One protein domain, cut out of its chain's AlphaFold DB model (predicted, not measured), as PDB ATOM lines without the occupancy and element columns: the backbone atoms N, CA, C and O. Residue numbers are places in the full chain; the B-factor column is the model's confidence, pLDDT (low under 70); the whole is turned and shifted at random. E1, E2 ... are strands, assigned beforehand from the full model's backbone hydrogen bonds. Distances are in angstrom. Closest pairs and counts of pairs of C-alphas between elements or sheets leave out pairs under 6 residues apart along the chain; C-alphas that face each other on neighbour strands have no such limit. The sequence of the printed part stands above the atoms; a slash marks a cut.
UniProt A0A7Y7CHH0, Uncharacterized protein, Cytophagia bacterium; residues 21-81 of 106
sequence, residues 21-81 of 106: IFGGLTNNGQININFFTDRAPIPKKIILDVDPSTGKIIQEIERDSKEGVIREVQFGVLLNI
ATOM      1  N   ILE A  21     185.311 138.928 172.449       96.31
ATOM      2  CA  ILE A  21     186.519 138.467 171.769       96.31
ATOM      3  C   ILE A  21     187.237 137.453 172.654       96.31
ATOM      4  O   ILE A  21     187.425 137.678 173.849       96.31
ATOM      5  N   PHE A  22     187.667 136.342 172.058       96.69
ATOM      6  CA  PHE A  22     188.584 135.385 172.668       96.69
ATOM      7  C   PHE A  22     189.805 135.211 171.771       96.69
ATOM      8  O   PHE A  22     189.677 135.063 170.554       96.69
ATOM      9  N   GLY A  23     190.995 135.212 172.357       95.56
ATOM     10  CA  GLY A  23     192.218 135.143 171.578       95.56
ATOM     11  C   GLY A  23     193.468 135.368 172.409       95.56
ATOM     12  O   GLY A  23     193.432 135.322 173.637       95.56
ATOM     13  N   GLY A  24     194.581 135.606 171.724       96.50
ATOM     14  CA  GLY A  24     195.876 135.785 172.364       96.50
ATOM     15  C   GLY A  24     197.028 135.867 171.373       96.50
ATOM     16  O   GLY A  24     196.833 135.906 170.157       96.50
ATOM     17  N   LEU A  25     198.242 135.893 171.918       97.06
ATOM     18  CA  LEU A  25     199.462 135.809 171.128       97.06
ATOM     19  C   LEU A  25     199.694 134.371 170.676       97.06
ATOM     20  O   LEU A  25     199.575 133.420 171.445       97.06
ATOM     21  N   THR A  26     200.058 134.230 169.416       95.62
ATOM     22  CA  THR A  26     200.533 132.974 168.844       95.62
ATOM     23  C   THR A  26     202.047 132.854 169.025       95.62
ATOM     24  O   THR A  26     202.743 133.847 169.247       95.62
ATOM     25  N   ASN A  27     202.589 131.645 168.854       94.75
ATOM     26  CA  ASN A  27     204.030 131.391 168.992       94.75
ATOM     27  C   ASN A  27     204.902 132.193 168.006       94.75
ATOM     28  O   ASN A  27     206.095 132.341 168.238       94.75
ATOM     29  N   ASN A  28     204.327 132.708 166.913       93.88
ATOM     30  CA  ASN A  28     205.038 133.532 165.932       93.88
ATOM     31  C   ASN A  28     204.820 135.046 166.135       93.88
ATOM     32  O   ASN A  28     205.187 135.837 165.270       93.88
ATOM     33  N   GLY A  29     204.213 135.455 167.254       92.38
ATOM     34  CA  GLY A  29     203.996 136.860 167.598       92.38
ATOM     35  C   GLY A  29     202.802 137.524 166.908       92.38
ATOM     36  O   GLY A  29     202.583 138.718 167.108       92.38
ATOM     37  N   GLN A  30     202.005 136.788 166.125       97.50
ATOM     38  CA  GLN A  30     200.716 137.288 165.640       97.50
ATOM     39  C   GLN A  30     199.669 137.265 166.755       97.50
ATOM     40  O   GLN A  30     199.704 136.407 167.640       97.50
ATOM     41  N   ILE A  31     198.709 138.177 166.677       97.94
ATOM     42  CA  ILE A  31     197.552 138.250 167.562       97.94
ATOM     43  C   ILE A  31     196.390 137.538 166.877       97.94
ATOM     44  O   ILE A  31     195.952 137.932 165.797       97.94
ATOM     45  N   ASN A  32     195.882 136.490 167.515       97.88
ATOM     46  CA  ASN A  32     194.647 135.836 167.120       97.88
ATOM     47  C   ASN A  32     193.469 136.489 167.849       97.88
ATOM     48  O   ASN A  32     193.497 136.612 169.072       97.88
ATOM     49  N   ILE A  33     192.445 136.892 167.099       97.38
ATOM     50  CA  ILE A  33     191.198 137.472 167.607       97.38
ATOM     51  C   ILE A  33     190.051 136.645 167.050       97.38
ATOM     52  O   ILE A  33     189.905 136.570 165.834       97.38
ATOM     53  N   ASN A  34     189.224 136.065 167.915       97.25
ATOM     54  CA  ASN A  34     187.994 135.388 167.515       97.25
ATOM     55  C   ASN A  34     186.799 136.103 168.123       97.25
ATOM     56  O   ASN A  34     186.706 136.219 169.345       97.25
ATOM     57  N   PHE A  35     185.883 136.549 167.273       96.88
ATOM     58  CA  PHE A  35     184.612 137.105 167.708       96.88
ATOM     59  C   PHE A  35     183.645 135.972 168.004       96.88
ATOM     60  O   PHE A  35     183.524 135.014 167.232       96.88
ATOM     61  N   PHE A  36     182.952 136.091 169.126       97.25
ATOM     62  CA  PHE A  36     181.969 135.112 169.550       97.25
ATOM     63  C   PHE A  36     180.685 135.781 170.024       97.25
ATOM     64  O   PHE A  36     180.669 136.962 170.381       97.25
ATOM     65  N   THR A  37     179.625 134.983 170.063       97.00
ATOM     66  CA  THR A  37     178.386 135.285 170.775       97.00
ATOM     67  C   THR A  37     178.211 134.300 171.924       97.00
ATOM     68  O   THR A  37     178.514 133.113 171.788       97.00
ATOM     69  N   ASP A  38     177.743 134.791 173.067       95.06
ATOM     70  CA  ASP A  38     177.372 133.952 174.205       95.06
ATOM     71  C   ASP A  38     175.846 133.801 174.248       95.06
ATOM     72  O   ASP A  38     175.104 134.773 174.101       95.06
ATOM     73  N   ARG A  39     175.362 132.573 174.454       93.62
ATOM     74  CA  ARG A  39     173.930 132.286 174.596       93.62
ATOM     75  C   ARG A  39     173.650 131.200 175.624       93.62
ATOM     76  O   ARG A  39     174.497 130.352 175.918       93.62
ATOM     77  N   ALA A  40     172.414 131.175 176.112       93.38
ATOM     78  CA  ALA A  40     171.924 130.045 176.885       93.38
ATOM     79  C   ALA A  40     171.923 128.763 176.021       93.38
ATOM     80  O   ALA A  40     171.619 128.817 174.817       93.38
ATOM     81  N   PRO A  41     172.248 127.599 176.608       95.06
ATOM     82  CA  PRO A  41     172.039 126.316 175.964       95.06
ATOM     83  C   PRO A  41     170.587 126.160 175.513       95.06
ATOM     84  O   PRO A  41     169.653 126.483 176.245       95.06
ATOM     85  N   ILE A  42     170.405 125.639 174.301       94.31
ATOM     86  CA  ILE A  42     169.081 125.207 173.849       94.31
ATOM     87  C   ILE A  42     168.915 123.770 174.356       94.31
ATOM     88  O   ILE A  42     169.786 122.943 174.054       94.31
ATOM     89  N   PRO A  43     167.867 123.469 175.144       95.12
ATOM     90  CA  PRO A  43     167.638 122.121 175.643       95.12
ATOM     91  C   PRO A  43     167.391 121.161 174.476       95.12
ATOM     92  O   PRO A  43     166.768 121.526 173.478       95.12
ATOM     93  N   LYS A  44     167.856 119.918 174.605       95.94
ATOM     94  CA  LYS A  44     167.547 118.848 173.646       95.94
ATOM     95  C   LYS A  44     166.112 118.360 173.803       95.94
ATOM     96  O   LYS A  44     165.480 117.986 172.819       95.94
ATOM     97  N   LYS A  45     165.618 118.348 175.041       96.38
ATOM     98  CA  LYS A  45     164.273 117.904 175.399       96.38
ATOM     99  C   LYS A  45     163.805 118.642 176.651       96.38
ATOM    100  O   LYS A  45     164.578 118.825 177.590       96.38
ATOM    101  N   ILE A  46     162.533 119.021 176.659       97.12
ATOM    102  CA  ILE A  46     161.801 119.445 177.854       97.12
ATOM    103  C   ILE A  46     160.552 118.574 177.990       97.12
ATOM    104  O   ILE A  46     159.954 118.195 176.980       97.12
ATOM    105  N   ILE A  47     160.177 118.228 179.218       96.94
ATOM    106  CA  ILE A  47     158.905 117.570 179.532       96.94
ATOM    107  C   ILE A  47     158.053 118.573 180.295       96.94
ATOM    108  O   ILE A  47     158.490 119.109 181.311       96.94
ATOM    109  N   LEU A  48     156.846 118.828 179.792       97.69
ATOM    110  CA  LEU A  48     155.897 119.770 180.373       97.69
ATOM    111  C   LEU A  48     154.705 119.015 180.952       97.69
ATOM    112  O   LEU A  48     154.198 118.086 180.324       97.69
ATOM    113  N   ASP A  49     154.254 119.454 182.120       97.62
ATOM    114  CA  ASP A  49     152.946 119.094 182.644       97.62
ATOM    115  C   ASP A  49     151.884 119.969 181.974       97.62
ATOM    116  O   ASP A  49     152.039 121.195 181.894       97.62
ATOM    117  N   VAL A  50     150.817 119.354 181.480       97.81
ATOM    118  CA  VAL A  50     149.767 120.034 180.718       97.81
ATOM    119  C   VAL A  50     148.412 119.614 181.259       97.81
ATOM    120  O   VAL A  50     148.128 118.425 181.382       97.81
ATOM    121  N   ASP A  51     147.551 120.592 181.529       96.44
ATOM    122  CA  ASP A  51     146.163 120.334 181.898       96.44
ATOM    123  C   ASP A  51     145.442 119.645 180.724       96.44
ATOM    124  O   ASP A  51     145.296 120.252 179.657       96.44
ATOM    125  N   PRO A  52     144.954 118.403 180.888       95.25
ATOM    126  CA  PRO A  52     144.352 117.650 179.792       95.25
ATOM    127  C   PRO A  52     143.011 118.232 179.323       95.25
ATOM    128  O   PRO A  52     142.579 117.946 178.209       95.25
ATOM    129  N   SER A  53     142.344 119.039 180.152       95.56
ATOM    130  CA  SER A  53     141.052 119.653 179.840       95.56
ATOM    131  C   SER A  53     141.187 121.008 179.145       95.56
ATOM    132  O   SER A  53     140.372 121.339 178.284       95.56
ATOM    133  N   THR A  54     142.220 121.787 179.487       96.31
ATOM    134  CA  THR A  54     142.423 123.142 178.945       96.31
ATOM    135  C   THR A  54     143.593 123.261 177.970       96.31
ATOM    136  O   THR A  54     143.698 124.268 177.271       96.31
ATOM    137  N   GLY A  55     144.487 122.268 177.923       95.00
ATOM    138  CA  GLY A  55     145.721 122.299 177.134       95.00
ATOM    139  C   GLY A  55     146.765 123.294 177.649       95.00
ATOM    140  O   GLY A  55     147.769 123.535 176.978       95.00
ATOM    141  N   LYS A  56     146.541 123.912 178.815       96.88
ATOM    142  CA  LYS A  56     147.472 124.887 179.388       96.88
ATOM    143  C   LYS A  56     148.664 124.182 180.023       96.88
ATOM    144  O   LYS A  56     148.497 123.208 180.752       96.88
ATOM    145  N   ILE A  57     149.859 124.719 179.784       96.94
ATOM    146  CA  ILE A  57     151.078 124.297 180.479       96.94
ATOM    147  C   ILE A  57     150.943 124.694 181.948       96.94
ATOM    148  O   ILE A  57     150.695 125.861 182.254       96.94
ATOM    149  N   ILE A  58     151.112 123.722 182.837       96.88
ATOM    150  CA  ILE A  58     151.108 123.930 184.284       96.88
ATOM    151  C   ILE A  58     152.530 124.271 184.733       96.88
ATOM    152  O   ILE A  58     152.754 125.310 185.351       96.88
ATOM    153  N   GLN A  59     153.496 123.416 184.386       97.31
ATOM    154  CA  GLN A  59     154.907 123.573 184.745       97.31
ATOM    155  C   GLN A  59     155.830 122.724 183.856       97.31
ATOM    156  O   GLN A  59     155.378 121.857 183.111       97.31
ATOM    157  N   GLU A  60     157.138 122.948 183.959       96.38
ATOM    158  CA  GLU A  60     158.169 122.066 183.401       96.38
ATOM    159  C   GLU A  60     158.568 121.007 184.437       96.38
ATOM    160  O   GLU A  60     158.862 121.342 185.581       96.38
ATOM    161  N   ILE A  61     158.557 119.734 184.040       97.12
ATOM    162  CA  ILE A  61     158.861 118.583 184.905       97.12
ATOM    163  C   ILE A  61     160.332 118.179 184.774       97.12
ATOM    164  O   ILE A  61     160.977 117.828 185.758       97.12
ATOM    165  N   GLU A  62     160.863 118.199 183.550       95.75
ATOM    166  CA  GLU A  62     162.208 117.706 183.256       95.75
ATOM    167  C   GLU A  62     162.843 118.500 182.115       95.75
ATOM    168  O   GLU A  62     162.170 118.884 181.151       95.75
ATOM    169  N   ARG A  63     164.164 118.685 182.196       95.44
ATOM    170  CA  ARG A  63     164.985 119.331 181.173       95.44
ATOM    171  C   ARG A  63     166.260 118.542 180.925       95.44
ATOM    172  O   ARG A  63     167.098 118.424 181.812       95.44
ATOM    173  N   ASP A  64     166.451 118.118 179.680       96.44
ATOM    174  CA  ASP A  64     167.741 117.659 179.169       96.44
ATOM    175  C   ASP A  64     168.407 118.818 178.417       96.44
ATOM    176  O   ASP A  64     168.024 119.177 177.297       96.44
ATOM    177  N   SER A  65     169.384 119.449 179.063       95.06
ATOM    178  CA  SER A  65     170.142 120.574 178.524       95.06
ATOM    179  C   SER A  65     171.602 120.480 178.940       95.06
ATOM    180  O   SER A  65     171.937 119.893 179.964       95.06
ATOM    181  N   LYS A  66     172.484 121.121 178.169       92.81
ATOM    182  CA  LYS A  66     173.840 121.391 178.655       92.81
ATOM    183  C   LYS A  66     173.775 122.387 179.816       92.81
ATOM    184  O   LYS A  66     172.915 123.271 179.810       92.81
ATOM    185  N   GLU A  67     174.706 122.261 180.754       92.12
ATOM    186  CA  GLU A  67     174.956 123.255 181.799       92.12
ATOM    187  C   GLU A  67     175.923 124.344 181.305       92.12
ATOM    188  O   GLU A  67     176.731 124.118 180.400       92.12
ATOM    189  N   GLY A  68     175.846 125.531 181.913       92.50
ATOM    190  CA  GLY A  68     176.719 126.667 181.608       92.50
ATOM    191  C   GLY A  68     176.251 127.533 180.434       92.50
ATOM    192  O   GLY A  68     175.073 127.560 180.083       92.50
ATOM    193  N   VAL A  69     177.189 128.282 179.848       93.12
ATOM    194  CA  VAL A  69     176.963 129.193 178.713       93.12
ATOM    195  C   VAL A  69     177.542 128.573 177.446       93.12
ATOM    196  O   VAL A  69     178.642 128.019 177.466       93.12
ATOM    197  N   ILE A  70     176.818 128.673 176.332       95.38
ATOM    198  CA  ILE A  70     177.336 128.280 175.021       95.38
ATOM    199  C   ILE A  70     177.984 129.494 174.371       95.38
ATOM    200  O   ILE A  70     177.316 130.495 174.129       95.38
ATOM    201  N   ARG A  71     179.271 129.361 174.049       95.00
ATOM    202  CA  ARG A  71     180.027 130.326 173.256       95.00
ATOM    203  C   ARG A  71     180.133 129.851 171.815       95.00
ATOM    204  O   ARG A  71     180.744 128.815 171.550       95.00
ATOM    205  N   GLU A  72     179.568 130.613 170.891       95.31
ATOM    206  CA  GLU A  72     179.611 130.325 169.460       95.31
ATOM    207  C   GLU A  72     180.620 131.250 168.781       95.31
ATOM    208  O   GLU A  72     180.404 132.455 168.659       95.31
ATOM    209  N   VAL A  73     181.751 130.686 168.354       96.00
ATOM    210  CA  VAL A  73     182.786 131.427 167.623       96.00
ATOM    211  C   VAL A  73     182.323 131.648 166.182       96.00
ATOM    212  O   VAL A  73     182.081 130.691 165.452       96.00
ATOM    213  N   GLN A  74     182.208 132.911 165.773       94.69
ATOM    214  CA  GLN A  74     181.600 133.305 164.498       94.69
ATOM    215  C   GLN A  74     182.628 133.465 163.373       94.69
ATOM    216  O   GLN A  74     182.404 133.024 162.239       94.69
ATOM    217  N   PHE A  75     183.736 134.146 163.674       94.62
ATOM    218  CA  PHE A  75     184.878 134.331 162.781       94.62
ATOM    219  C   PHE A  75     186.114 134.750 163.577       94.62
ATOM    220  O   PHE A  75     186.004 135.311 164.670       94.62
ATOM    221  N   GLY A  76     187.289 134.496 163.007       95.00
ATOM    222  CA  GLY A  76     188.558 134.893 163.594       95.00
ATOM    223  C   GLY A  76     189.502 135.497 162.569       95.00
ATOM    224  O   GLY A  76     189.397 135.236 161.371       95.00
ATOM    225  N   VAL A  77     190.422 136.321 163.058       95.94
ATOM    226  CA  VAL A  77     191.446 136.993 162.262       95.94
ATOM    227  C   VAL A  77     192.792 136.838 162.964       95.94
ATOM    228  O   VAL A  77     192.884 136.895 164.192       95.94
ATOM    229  N   LEU A  78     193.842 136.627 162.173       97.56
ATOM    230  CA  LEU A  78     195.227 136.723 162.617       97.56
ATOM    231  C   LEU A  78     195.796 138.061 162.164       97.56
ATOM    232  O   LEU A  78     195.687 138.431 160.997       97.56
ATOM    233  N   LEU A  79     196.388 138.785 163.103       97.50
ATOM    234  CA  LEU A  79     196.907 140.124 162.892       97.50
ATOM    235  C   LEU A  79     198.374 140.167 163.284       97.50
ATOM    236  O   LEU A  79     198.781 139.586 164.288       97.50
ATOM    237  N   ASN A  80     199.170 140.928 162.542       97.50
ATOM    238  CA  ASN A  80     200.448 141.378 163.072       97.50
ATOM    239  C   ASN A  80     200.225 142.517 164.092       97.50
ATOM    240  O   ASN A  80     199.131 143.081 164.214       97.50
ATOM    241  N   ILE A  81     201.284 142.865 164.822       95.88
ATOM    242  CA  ILE A  81     201.220 143.874 165.884       95.88
ATOM    243  C   ILE A  81     200.873 145.279 165.373       95.88
ATOM    244  O   ILE A  81     200.210 146.040 166.073       95.88
TER     245      ILE A  81
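AT A GLANCE: This is residues 21 to 81 of the 106 residues of an uncharacterized protein of Cytophagia bacterium (UniProt A0A7Y7CHH0). A long, thin rod of two small sheets set end to end: E1, E2 and E5 make one end, the hairpin of E3 and E4 the other, with residues 40 to 44 and 65 to 69 between. The 61 printed residues hold five named strands, E1 to E5, and no named helix: all strand. Both sheets, E1 - E2 - E5 and E3 - E4, are antiparallel. The whole is extended, radius of gyration of the C-alphas 20.8 A, spans 66 by 16 by 12 A.

IN THESE COORDINATES: E1, residues 21 to 25, 13.2 A, begins at C-alpha 21 (186.519, 138.467, 171.769). E2 is residues 31 to 39, 25.4 A; E3 45 to 50, 15.6 A; E4 57 to 64, 18.0 A. E5, residues 70 to 79, 25.9 A, ends at C-alpha 79 (196.907, 140.124, 162.892). E4 bends by 55 degrees at residue 61, E5 by 57 degrees at residue 74.

HOW THE PARTS SIT: E1 and E2 form a hairpin at 157 degrees; N 22 and O 34 are 2.9 A apart. Inner strand E2 neighbours E5 at 161 degrees, with N 33 to O 77 at 2.9 A. In the hairpin E3 and E4, at 159 degrees, N 47 and O 62 are 2.9 A apart. E2 and E3 are apart, as are E4 and E5.

THE WHOLE: The farthest C-alphas, Asn 28 and Ser 53, are 66.9 A apart. The printed part has no cut and no long link; no printed residue is under 70 in pLDDT.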